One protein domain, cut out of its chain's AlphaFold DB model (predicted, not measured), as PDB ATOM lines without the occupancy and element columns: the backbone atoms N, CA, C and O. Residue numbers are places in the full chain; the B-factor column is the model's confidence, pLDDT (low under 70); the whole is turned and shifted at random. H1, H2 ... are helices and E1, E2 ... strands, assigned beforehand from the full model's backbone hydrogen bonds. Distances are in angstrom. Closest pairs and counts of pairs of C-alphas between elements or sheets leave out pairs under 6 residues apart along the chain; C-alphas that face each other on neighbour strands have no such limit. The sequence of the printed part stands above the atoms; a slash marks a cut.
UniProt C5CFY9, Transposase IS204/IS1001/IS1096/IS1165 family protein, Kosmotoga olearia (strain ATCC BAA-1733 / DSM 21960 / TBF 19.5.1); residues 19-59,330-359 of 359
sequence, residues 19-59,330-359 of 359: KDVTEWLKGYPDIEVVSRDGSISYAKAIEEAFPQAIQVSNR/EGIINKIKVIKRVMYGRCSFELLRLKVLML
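What this domain is: This is residues 19 to 59 and 330 to 359 of the 359 residues of the protein "Transposase IS204/IS1001/IS1096/IS1165 family protein" of Kosmotoga olearia (strain ATCC BAA-1733 / DSM 21960 / TBF 19.5.1) (UniProt C5CFY9). Look for two separate lobes with an open gap between them: in residues 19 to 59 a small parallel sheet of two strands, E1 and E2, has helix H2 over one face and H1 packed on H2, while in residues 330 to 359 two helices, H3 and H4, pack on each other at a steep tilt. The printed part has 71 residues, with four named helices and two named strands in the order H1 E1 H2 E2 H3 H4, and its class is mostly helix. The whole is loose, with a radius of gyration of the C-alphas of 14.7 A, and only just elongated, with spans of 41 by 27 by 20 A.

Where its parts are: Find C-alpha 19 at (-42.569, 2.512, -25.043); from there H1 runs through residues 19 to 26, 10.7 A from first to last C-alpha. Read on to E1, residues 33 to 36, which spans 9.9 A, and then to H2, residues 40 to 49, which spans 14.2 A. E2 follows as residues 54 to 57, over 10.0 A. After the cut, find C-alpha 330 at (-44.701, -21.344, -21.172), where H3 begins; it holds residues 330 to 342 and spans 18.5 A. H4, residues 349 to 357, runs 12.2 A and ends with C-alpha 357 at (-35.001, -13.815, -11.246).

How they stand to each other: Begin with E1 and E2, parallel neighbours at 24 degrees; N 34 and O 54 are 2.9 A apart and N 56 and O 34 are 2.8 A apart, both within hydrogen-bond range. E1, H2 and E2 form a strand-helix-strand unit, two parallel neighbour strands with a helix between them along the chain, and its crossover is right-handed. The closest C-alphas of H2 and E2 are those of Ala 43 and Gln 55, 7.7 A apart. H1 and H2 touch at a steep tilt of 43 degrees and run the same way, with the C-alphas of Thr 22 and Ala 45 closest at 4.8 A. Past the cut, H3 touches H4 with residues 336 to 340 alone, and the closest C-alphas are those of Ile 336 and Val 356, 6.6 A apart. Their lines stand at a steep tilt of 53 degrees, opposite ways. H1, E1 and H2 are each apart from both H3 and H4. In H1, H2, H3 and H4 every O i to N i+4 pair is within hydrogen-bond range.

The domain as a whole: The two C-alphas farthest apart are those of Gln 52 and Tyr 344, at 41.9 A. Residues 60 to 329 are not printed, and C-alphas 59 and 330 are 12.9 A apart across this cut. Of the links that are printed whole, E1 to H2 and H2 to E2 are tight, and H1 to E1 and H3 to H4 are short. The mean pLDDT of the printed part is 89.1, and no printed residue is under 70.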
ATOM      1  N   LYS A  19     -43.651   1.636 -25.520       89.19
ATOM      2  CA  LYS A  19     -42.569   2.512 -25.043       89.19
ATOM      3  C   LYS A  19     -41.690   1.842 -23.987       89.19
ATOM      4  O   LYS A  19     -40.479   1.792 -24.166       89.19
ATOM      5  N   ASP A  20     -42.301   1.279 -22.945       87.94
ATOM      6  CA  ASP A  20     -41.570   0.651 -21.836       87.94
ATOM      7  C   ASP A  20     -40.783  -0.573 -22.310       87.94
ATOM      8  O   ASP A  20     -39.655  -0.820 -21.883       87.94
ATOM      9  N   VAL A  21     -41.371  -1.341 -23.230       89.25
ATOM     10  CA  VAL A  21     -40.715  -2.511 -23.818       89.25
ATOM     11  C   VAL A  21     -39.548  -2.078 -24.702       89.25
ATOM     12  O   VAL A  21     -38.482  -2.678 -24.605       89.25
ATOM     13  N   THR A  22     -39.711  -1.037 -25.525       90.75
ATOM     14  CA  THR A  22     -38.635  -0.476 -26.355       90.75
ATOM     15  C   THR A  22     -37.478   0.032 -25.492       90.75
ATOM     16  O   THR A  22     -36.320  -0.260 -25.789       90.75
ATOM     17  N   GLU A  23     -37.763   0.772 -24.416       90.81
ATOM     18  CA  GLU A  23     -36.738   1.269 -23.487       90.81
ATOM     19  C   GLU A  23     -35.986   0.132 -22.798       90.81
ATOM     20  O   GLU A  23     -34.756   0.155 -22.753       90.81
ATOM     21  N   TRP A  24     -36.702  -0.893 -22.327       90.44
ATOM     22  CA  TRP A  24     -36.074  -2.071 -21.736       90.44
ATOM     23  C   TRP A  24     -35.191  -2.807 -22.750       90.44
ATOM     24  O   TRP A  24     -34.060  -3.174 -22.437       90.44
ATOM     25  N   LEU A  25     -35.693  -2.995 -23.976       89.19
ATOM     26  CA  LEU A  25     -34.975  -3.691 -25.039       89.19
ATOM     27  C   LEU A  25     -33.654  -2.991 -25.358       89.19
ATOM     28  O   LEU A  25     -32.635  -3.664 -25.380       89.19
ATOM     29  N   LYS A  26     -33.631  -1.657 -25.478       89.56
ATOM     30  CA  LYS A  26     -32.404  -0.875 -25.740       89.56
ATOM     31  C   LYS A  26     -31.260  -1.116 -24.743       89.56
ATOM     32  O   LYS A  26     -30.114  -0.832 -25.079       89.56
ATOM     33  N   GLY A  27     -31.541  -1.641 -23.548       87.44
ATOM     34  CA  GLY A  27     -30.521  -2.030 -22.571       87.44
ATOM     35  C   GLY A  27     -29.706  -3.279 -22.940       87.44
ATOM     36  O   GLY A  27     -28.699  -3.540 -22.290       87.44
ATOM     37  N   TYR A  28     -30.114  -4.037 -23.964       85.44
ATOM     38  CA  TYR A  28     -29.500  -5.311 -24.364       85.44
ATOM     39  C   TYR A  28     -29.120  -5.304 -25.856       85.44
ATOM     40  O   TYR A  28     -29.796  -5.945 -26.659       85.44
ATOM     41  N   PRO A  29     -28.059  -4.580 -26.258       79.00
ATOM     42  CA  PRO A  29     -27.736  -4.335 -27.667       79.00
ATOM     43  C   PRO A  29     -27.409  -5.591 -28.487       79.00
ATOM     44  O   PRO A  29     -27.557  -5.570 -29.707       79.00
ATOM     45  N   ASP A  30     -27.021  -6.682 -27.827       85.38
ATOM     46  CA  ASP A  30     -26.525  -7.910 -28.460       85.38
ATOM     47  C   ASP A  30     -27.641  -8.901 -28.859       85.38
ATOM     48  O   ASP A  30     -27.384 -10.067 -29.149       85.38
ATOM     49  N   ILE A  31     -28.909  -8.473 -28.853       86.69
ATOM     50  CA  ILE A  31     -30.040  -9.336 -29.216       86.69
ATOM     51  C   ILE A  31     -30.116  -9.509 -30.740       86.69
ATOM     52  O   ILE A  31     -30.487  -8.593 -31.472       86.69
ATOM     53  N   GLU A  32     -29.853 -10.728 -31.215       88.50
ATOM     54  CA  GLU A  32     -29.935 -11.078 -32.642       88.50
ATOM     55  C   GLU A  32     -31.303 -11.637 -33.061       88.50
ATOM     56  O   GLU A  32     -31.782 -11.377 -34.167       88.50
ATOM     57  N   VAL A  33     -31.947 -12.423 -32.192       90.25
ATOM     58  CA  VAL A  33     -33.193 -13.141 -32.497       90.25
ATOM     59  C   VAL A  33     -34.198 -12.934 -31.372       90.25
ATOM     60  O   VAL A  33     -33.895 -13.153 -30.202       90.25
ATOM     61  N   VAL A  34     -35.432 -12.564 -31.724       90.69
ATOM     62  CA  VAL A  34     -36.521 -12.399 -30.755       90.69
ATOM     63  C   VAL A  34     -37.702 -13.271 -31.136       90.69
ATOM     64  O   VAL A  34     -38.380 -13.029 -32.136       90.69
ATOM     65  N   SER A  35     -38.001 -14.263 -30.300       90.88
ATOM     66  CA  SER A  35     -39.242 -15.026 -30.413       90.88
ATOM     67  C   SER A  35     -40.359 -14.363 -29.610       90.88
ATOM     68  O   SER A  35     -40.201 -14.075 -28.422       90.88
ATOM     69  N   ARG A  36     -41.508 -14.108 -30.244       89.81
ATOM     70  CA  ARG A  36     -42.640 -13.409 -29.611       89.81
ATOM     71  C   ARG A  36     -43.988 -14.059 -29.890       89.81
ATOM     72  O   ARG A  36     -44.154 -14.866 -30.809       89.81
ATOM     73  N   ASP A  37     -44.979 -13.705 -29.070       81.25
ATOM     74  CA  ASP A  37     -46.372 -13.922 -29.449       81.25
ATOM     75  C   ASP A  37     -46.725 -12.999 -30.632       81.25
ATOM     76  O   ASP A  37     -46.028 -12.021 -30.907       81.25
ATOM     77  N   GLY A  38     -47.779 -13.316 -31.388       80.12
ATOM     78  CA  GLY A  38     -48.202 -12.540 -32.569       80.12
ATOM     79  C   GLY A  38     -48.716 -11.123 -32.253       80.12
ATOM     80  O   GLY A  38     -49.593 -10.615 -32.944       80.12
ATOM     81  N   SER A  39     -48.252 -10.513 -31.161       85.94
ATOM     82  CA  SER A  39     -48.587  -9.169 -30.720       85.94
ATOM     83  C   SER A  39     -47.911  -8.117 -31.597       85.94
ATOM     84  O   SER A  39     -46.686  -8.040 -31.686       85.94
ATOM     85  N   ILE A  40     -48.736  -7.250 -32.182       85.00
ATOM     86  CA  ILE A  40     -48.292  -6.131 -33.020       85.00
ATOM     87  C   ILE A  40     -47.559  -5.069 -32.185       85.00
ATOM     88  O   ILE A  40     -46.646  -4.424 -32.688       85.00
ATOM     89  N   SER A  41     -47.927  -4.880 -30.910       88.44
ATOM     90  CA  SER A  41     -47.253  -3.896 -30.051       88.44
ATOM     91  C   SER A  41     -45.810  -4.304 -29.763       88.44
ATOM     92  O   SER A  41     -44.916  -3.472 -29.874       88.44
ATOM     93  N   TYR A  42     -45.568  -5.588 -29.483       88.81
ATOM     94  CA  TYR A  42     -44.207  -6.101 -29.334       88.81
ATOM     95  C   TYR A  42     -43.438  -6.102 -30.650       88.81
ATOM     96  O   TYR A  42     -42.258  -5.780 -30.636       88.81
ATOM     97  N   ALA A  43     -44.091  -6.407 -31.777       89.75
ATOM     98  CA  ALA A  43     -43.457  -6.322 -33.092       89.75
ATOM     99  C   ALA A  43     -42.851  -4.935 -33.342       89.75
ATOM    100  O   ALA A  43     -41.673  -4.832 -33.672       89.75
ATOM    101  N   LYS A  44     -43.646  -3.886 -33.094       90.25
ATOM    102  CA  LYS A  44     -43.214  -2.489 -33.216       90.25
ATOM    103  C   LYS A  44     -42.121  -2.128 -32.216       90.25
ATOM    104  O   LYS A  44     -41.141  -1.513 -32.603       90.25
ATOM    105  N   ALA A  45     -42.260  -2.541 -30.954       91.25
ATOM    106  CA  ALA A  45     -41.250  -2.252 -29.934       91.25
ATOM    107  C   ALA A  45     -39.880  -2.857 -30.286       91.25
ATOM    108  O   ALA A  45     -38.847  -2.217 -30.115       91.25
ATOM    109  N   ILE A  46     -39.875  -4.091 -30.804       91.31
ATOM    110  CA  ILE A  46     -38.650  -4.772 -31.237       91.31
ATOM    111  C   ILE A  46     -38.079  -4.112 -32.488       91.31
ATOM    112  O   ILE A  46     -36.875  -3.927 -32.556       91.31
ATOM    113  N   GLU A  47     -38.914  -3.731 -33.453       90.69
ATOM    114  CA  GLU A  47     -38.469  -3.037 -34.666       90.69
ATOM    115  C   GLU A  47     -37.853  -1.662 -34.354       90.69
ATOM    116  O   GLU A  47     -36.831  -1.300 -34.929       90.69
ATOM    117  N   GLU A  48     -38.419  -0.924 -33.393       90.38
ATOM    118  CA  GLU A  48     -37.886   0.361 -32.920       90.38
ATOM    119  C   GLU A  48     -36.587   0.217 -32.111       90.38
ATOM    120  O   GLU A  48     -35.725   1.096 -32.174       90.38
ATOM    121  N   ALA A  49     -36.447  -0.847 -31.315       89.81
ATOM    122  CA  ALA A  49     -35.253  -1.083 -30.502       89.81
ATOM    123  C   ALA A  49     -34.111  -1.731 -31.302       89.81
ATOM    124  O   ALA A  49     -32.956  -1.340 -31.145       89.81
ATOM    125  N   PHE A  50     -34.442  -2.698 -32.163       88.44
ATOM    126  CA  PHE A  50     -33.514  -3.548 -32.906       88.44
ATOM    127  C   PHE A  50     -33.984  -3.784 -34.347       88.44
ATOM    128  O   PHE A  50     -34.505  -4.858 -34.667       88.44
ATOM    129  N   PRO A  51     -33.744  -2.828 -35.259       85.69
ATOM    130  CA  PRO A  51     -34.104  -2.984 -36.669       85.69
ATOM    131  C   PRO A  51     -33.454  -4.208 -37.334       85.69
ATOM    132  O   PRO A  51     -34.035  -4.809 -38.234       85.69
ATOM    133  N   GLN A  52     -32.256  -4.594 -36.883       86.81
ATOM    134  CA  GLN A  52     -31.522  -5.757 -37.386       86.81
ATOM    135  C   GLN A  52     -31.946  -7.103 -36.771       86.81
ATOM    136  O   GLN A  52     -31.537  -8.145 -37.284       86.81
ATOM    137  N   ALA A  53     -32.737  -7.116 -35.690       90.31
ATOM    138  CA  ALA A  53     -33.083  -8.362 -35.008       90.31
ATOM    139  C   ALA A  53     -34.091  -9.194 -35.812       90.31
ATOM    140  O   ALA A  53     -35.119  -8.711 -36.298       90.31
ATOM    141  N   ILE A  54     -33.838 -10.499 -35.891       91.69
ATOM    142  CA  ILE A  54     -34.723 -11.449 -36.555       91.69
ATOM    143  C   ILE A  54     -35.895 -11.758 -35.627       91.69
ATOM    144  O   ILE A  54     -35.765 -12.451 -34.617       91.69
ATOM    145  N   GLN A  55     -37.078 -11.275 -35.993       92.81
ATOM    146  CA  GLN A  55     -38.303 -11.597 -35.267       92.81
ATOM    147  C   GLN A  55     -38.841 -12.966 -35.694       92.81
ATOM    148  O   GLN A  55     -38.948 -13.259 -36.887       92.81
ATOM    149  N   VAL A  56     -39.226 -13.792 -34.722       92.12
ATOM    150  CA  VAL A  56     -39.809 -15.121 -34.935       92.12
ATOM    151  C   VAL A  56     -41.174 -15.193 -34.265       92.12
ATOM    152  O   VAL A  56     -41.306 -14.994 -33.058       92.12
ATOM    153  N   SER A  57     -42.208 -15.507 -35.041       91.69
ATOM    154  CA  SER A  57     -43.556 -15.688 -34.501       91.69
ATOM    155  C   SER A  57     -43.705 -17.068 -33.841       91.69
ATOM    156  O   SER A  57     -43.234 -18.082 -34.349       91.69
ATOM    157  N   ASN A  58     -44.403 -17.155 -32.711       90.31
ATOM    158  CA  ASN A  58     -44.609 -18.441 -32.042       90.31
ATOM    159  C   ASN A  58     -45.537 -19.381 -32.842       90.31
ATOM    160  O   ASN A  58     -46.748 -19.151 -32.942       90.31
ATOM    161  N   ARG A  59     -44.991 -20.520 -33.290       89.62
ATOM    162  CA  ARG A  59     -45.705 -21.605 -33.995       89.62
ATOM    163  C   ARG A  59     -46.992 -22.051 -33.301       89.62
ATOM    164  O   ARG A  59     -48.004 -22.279 -33.965       89.62
ATOM    165  N   GLU A 330     -43.484 -20.774 -21.776       85.75
ATOM    166  CA  GLU A 330     -44.701 -21.344 -21.172       85.75
ATOM    167  C   GLU A 330     -44.412 -22.097 -19.861       85.75
ATOM    168  O   GLU A 330     -45.156 -21.975 -18.880       85.75
ATOM    169  N   GLY A 331     -43.301 -22.840 -19.805       87.88
ATOM    170  CA  GLY A 331     -42.834 -23.496 -18.583       87.88
ATOM    171  C   GLY A 331     -42.535 -22.490 -17.469       87.88
ATOM    172  O   GLY A 331     -43.024 -22.633 -16.344       87.88
ATOM    173  N   ILE A 332     -41.803 -21.427 -17.802       89.00
ATOM    174  CA  ILE A 332     -41.481 -20.331 -16.880       89.00
ATOM    175  C   ILE A 332     -42.754 -19.611 -16.428       89.00
ATOM    176  O   ILE A 332     -42.965 -19.440 -15.230       89.00
ATOM    177  N   ILE A 333     -43.670 -19.273 -17.338       89.81
ATOM    178  CA  ILE A 333     -44.963 -18.657 -17.009       89.81
ATOM    179  C   ILE A 333     -45.736 -19.522 -16.008       89.81
ATOM    180  O   ILE A 333     -46.350 -18.999 -15.074       89.81
ATOM    181  N   ASN A 334     -45.704 -20.848 -16.157       92.00
ATOM    182  CA  ASN A 334     -46.334 -21.748 -15.198       92.00
ATOM    183  C   ASN A 334     -45.648 -21.713 -13.825       92.00
ATOM    184  O   ASN A 334     -46.363 -21.631 -12.822       92.00
ATOM    185  N   LYS A 335     -44.308 -21.680 -13.758       91.31
ATOM    186  CA  LYS A 335     -43.565 -21.466 -12.498       91.31
ATOM    187  C   LYS A 335     -43.946 -20.132 -11.844       91.31
ATOM    188  O   LYS A 335     -44.305 -20.110 -10.669       91.31
ATOM    189  N   ILE A 336     -44.002 -19.041 -12.612       91.38
ATOM    190  CA  ILE A 336     -44.432 -17.715 -12.133       91.38
ATOM    191  C   ILE A 336     -45.856 -17.781 -11.559       91.38
ATOM    192  O   ILE A 336     -46.125 -17.271 -10.469       91.38
ATOM    193  N   LYS A 337     -46.789 -18.452 -12.249       91.50
ATOM    194  CA  LYS A 337     -48.165 -18.658 -11.754       91.50
ATOM    195  C   LYS A 337     -48.204 -19.475 -10.461       91.50
ATOM    196  O   LYS A 337     -49.126 -19.278  -9.668       91.50
ATOM    197  N   VAL A 338     -47.279 -20.413 -10.258       93.50
ATOM    198  CA  VAL A 338     -47.150 -21.164  -8.998       93.50
ATOM    199  C   VAL A 338     -46.639 -20.251  -7.887       93.50
ATOM    200  O   VAL A 338     -47.281 -20.202  -6.843       93.50
ATOM    201  N   ILE A 339     -45.587 -19.457  -8.122       91.12
ATOM    202  CA  ILE A 339     -45.077 -18.477  -7.143       91.12
ATOM    203  C   ILE A 339     -46.202 -17.538  -6.693       91.12
ATOM    204  O   ILE A 339     -46.448 -17.396  -5.496       91.12
ATOM    205  N   LYS A 340     -46.956 -16.964  -7.641       91.19
ATOM    206  CA  LYS A 340     -48.108 -16.100  -7.331       91.19
ATOM    207  C   LYS A 340     -49.146 -16.796  -6.443       91.19
ATOM    208  O   LYS A 340     -49.666 -16.173  -5.520       91.19
ATOM    209  N   ARG A 341     -49.439 -18.076  -6.705       93.06
ATOM    210  CA  ARG A 341     -50.380 -18.883  -5.910       93.06
ATOM    211  C   ARG A 341     -49.857 -19.174  -4.505       93.06
ATOM    212  O   ARG A 341     -50.614 -19.017  -3.556       93.06
ATOM    213  N   VAL A 342     -48.581 -19.534  -4.370       91.69
ATOM    214  CA  VAL A 342     -47.925 -19.758  -3.067       91.69
ATOM    215  C   VAL A 342     -47.938 -18.485  -2.219       91.69
ATOM    216  O   VAL A 342     -48.117 -18.544  -1.011       91.69
ATOM    217  N   MET A 343     -47.814 -17.320  -2.854       89.94
ATOM    218  CA  MET A 343     -47.862 -16.023  -2.175       89.94
ATOM    219  C   MET A 343     -49.283 -15.471  -1.991       89.94
ATOM    220  O   MET A 343     -49.444 -14.302  -1.645       89.94
ATOM    221  N   TYR A 344     -50.321 -16.279  -2.239       89.81
ATOM    222  CA  TYR A 344     -51.732 -15.888  -2.119       89.81
ATOM    223  C   TYR A 344     -52.094 -14.613  -2.903       89.81
ATOM    224  O   TYR A 344     -52.969 -13.852  -2.497       89.81
ATOM    225  N   GLY A 345     -51.395 -14.341  -4.009       83.06
ATOM    226  CA  GLY A 345     -51.579 -13.123  -4.801       83.06
ATOM    227  C   GLY A 345     -51.120 -11.824  -4.125       83.06
ATOM    228  O   GLY A 345     -51.284 -10.765  -4.717       83.06
ATOM    229  N   ARG A 346     -50.513 -11.875  -2.931       83.06
ATOM    230  CA  ARG A 346     -50.074 -10.696  -2.155       83.06
ATOM    231  C   ARG A 346     -48.635 -10.269  -2.459       83.06
ATOM    232  O   ARG A 346     -47.907  -9.837  -1.573       83.06
ATOM    233  N   CYS A 347     -48.196 -10.454  -3.697       83.88
ATOM    234  CA  CYS A 347     -46.835 -10.134  -4.106       83.88
ATOM    235  C   CYS A 347     -46.828  -8.789  -4.841       83.88
ATOM    236  O   CYS A 347     -47.541  -8.662  -5.839       83.88
ATOM    237  N   SER A 348     -46.042  -7.812  -4.367       90.50
ATOM    238  CA  SER A 348     -45.755  -6.609  -5.161       90.50
ATOM    239  C   SER A 348     -44.989  -6.993  -6.429       90.50
ATOM    240  O   SER A 348     -44.442  -8.098  -6.532       90.50
ATOM    241  N   PHE A 349     -44.956  -6.098  -7.415       90.06
ATOM    242  CA  PHE A 349     -44.249  -6.367  -8.662       90.06
ATOM    243  C   PHE A 349     -42.758  -6.637  -8.416       90.06
ATOM    244  O   PHE A 349     -42.221  -7.617  -8.924       90.06
ATOM    245  N   GLU A 350     -42.121  -5.833  -7.571       91.31
ATOM    246  CA  GLU A 350     -40.701  -5.919  -7.233       91.31
ATOM    247  C   GLU A 350     -40.378  -7.254  -6.564       91.31
ATOM    248  O   GLU A 350     -39.436  -7.941  -6.957       91.31
ATOM    249  N   LEU A 351     -41.200  -7.672  -5.595       91.38
ATOM    250  CA  LEU A 351     -41.010  -8.944  -4.901       91.38
ATOM    251  C   LEU A 351     -41.213 -10.132  -5.846       91.38
ATOM    252  O   LEU A 351     -40.493 -11.129  -5.761       91.38
ATOM    253  N   LEU A 352     -42.171 -10.029  -6.770       91.75
ATOM    254  CA  LEU A 352     -42.388 -11.054  -7.782       91.75
ATOM    255  C   LEU A 352     -41.194 -11.125  -8.730       91.75
ATOM    256  O   LEU A 352     -40.701 -12.219  -8.980       91.75
ATOM    257  N   ARG A 353     -40.733  -9.979  -9.234       91.94
ATOM    258  CA  ARG A 353     -39.577  -9.868 -10.125       91.94
ATOM    259  C   ARG A 353     -38.349 -10.509  -9.490       91.94
ATOM    260  O   ARG A 353     -37.789 -11.419 -10.088       91.94
ATOM    261  N   LEU A 354     -38.017 -10.148  -8.248       91.50
ATOM    262  CA  LEU A 354     -36.900 -10.745  -7.507       91.50
ATOM    263  C   LEU A 354     -37.031 -12.266  -7.376       91.50
ATOM    264  O   LEU A 354     -36.080 -12.988  -7.653       91.50
ATOM    265  N   LYS A 355     -38.214 -12.777  -7.013       90.38
ATOM    266  CA  LYS A 355     -38.421 -14.230  -6.904       90.38
ATOM    267  C   LYS A 355     -38.303 -14.966  -8.230       90.38
ATOM    268  O   LYS A 355     -37.923 -16.130  -8.234       90.38
ATOM    269  N   VAL A 356     -38.695 -14.332  -9.330       91.19
ATOM    270  CA  VAL A 356     -38.626 -14.951 -10.653       91.19
ATOM    271  C   VAL A 356     -37.206 -14.920 -11.207       91.19
ATOM    272  O   VAL A 356     -36.817 -15.881 -11.855       91.19
ATOM    273  N   LEU A 357     -36.428 -13.879 -10.912       91.25
ATOM    274  CA  LEU A 357     -35.001 -13.815 -11.246       91.25
ATOM    275  C   LEU A 357     -34.156 -14.855 -10.486       91.25
ATOM    276  O   LEU A 357     -33.037 -15.141 -10.886       91.25
ATOM    277  N   MET A 358     -34.686 -15.425  -9.398       87.12
ATOM    278  CA  MET A 358     -34.060 -16.506  -8.624       87.12
ATOM    279  C   MET A 358     -34.468 -17.925  -9.079       87.12
ATOM    280  O   MET A 358     -34.111 -18.893  -8.405       87.12
ATOM    281  N   LEU A 359     -35.273 -18.063 -10.143       82.94
ATOM    282  CA  LEU A 359     -35.679 -19.363 -10.711       82.94
ATOM    283  C   LEU A 359     -34.590 -19.980 -11.580       82.94
ATOM    284  O   LEU A 359     -34.568 -21.236 -11.596       82.94
TER     285      LEU A 359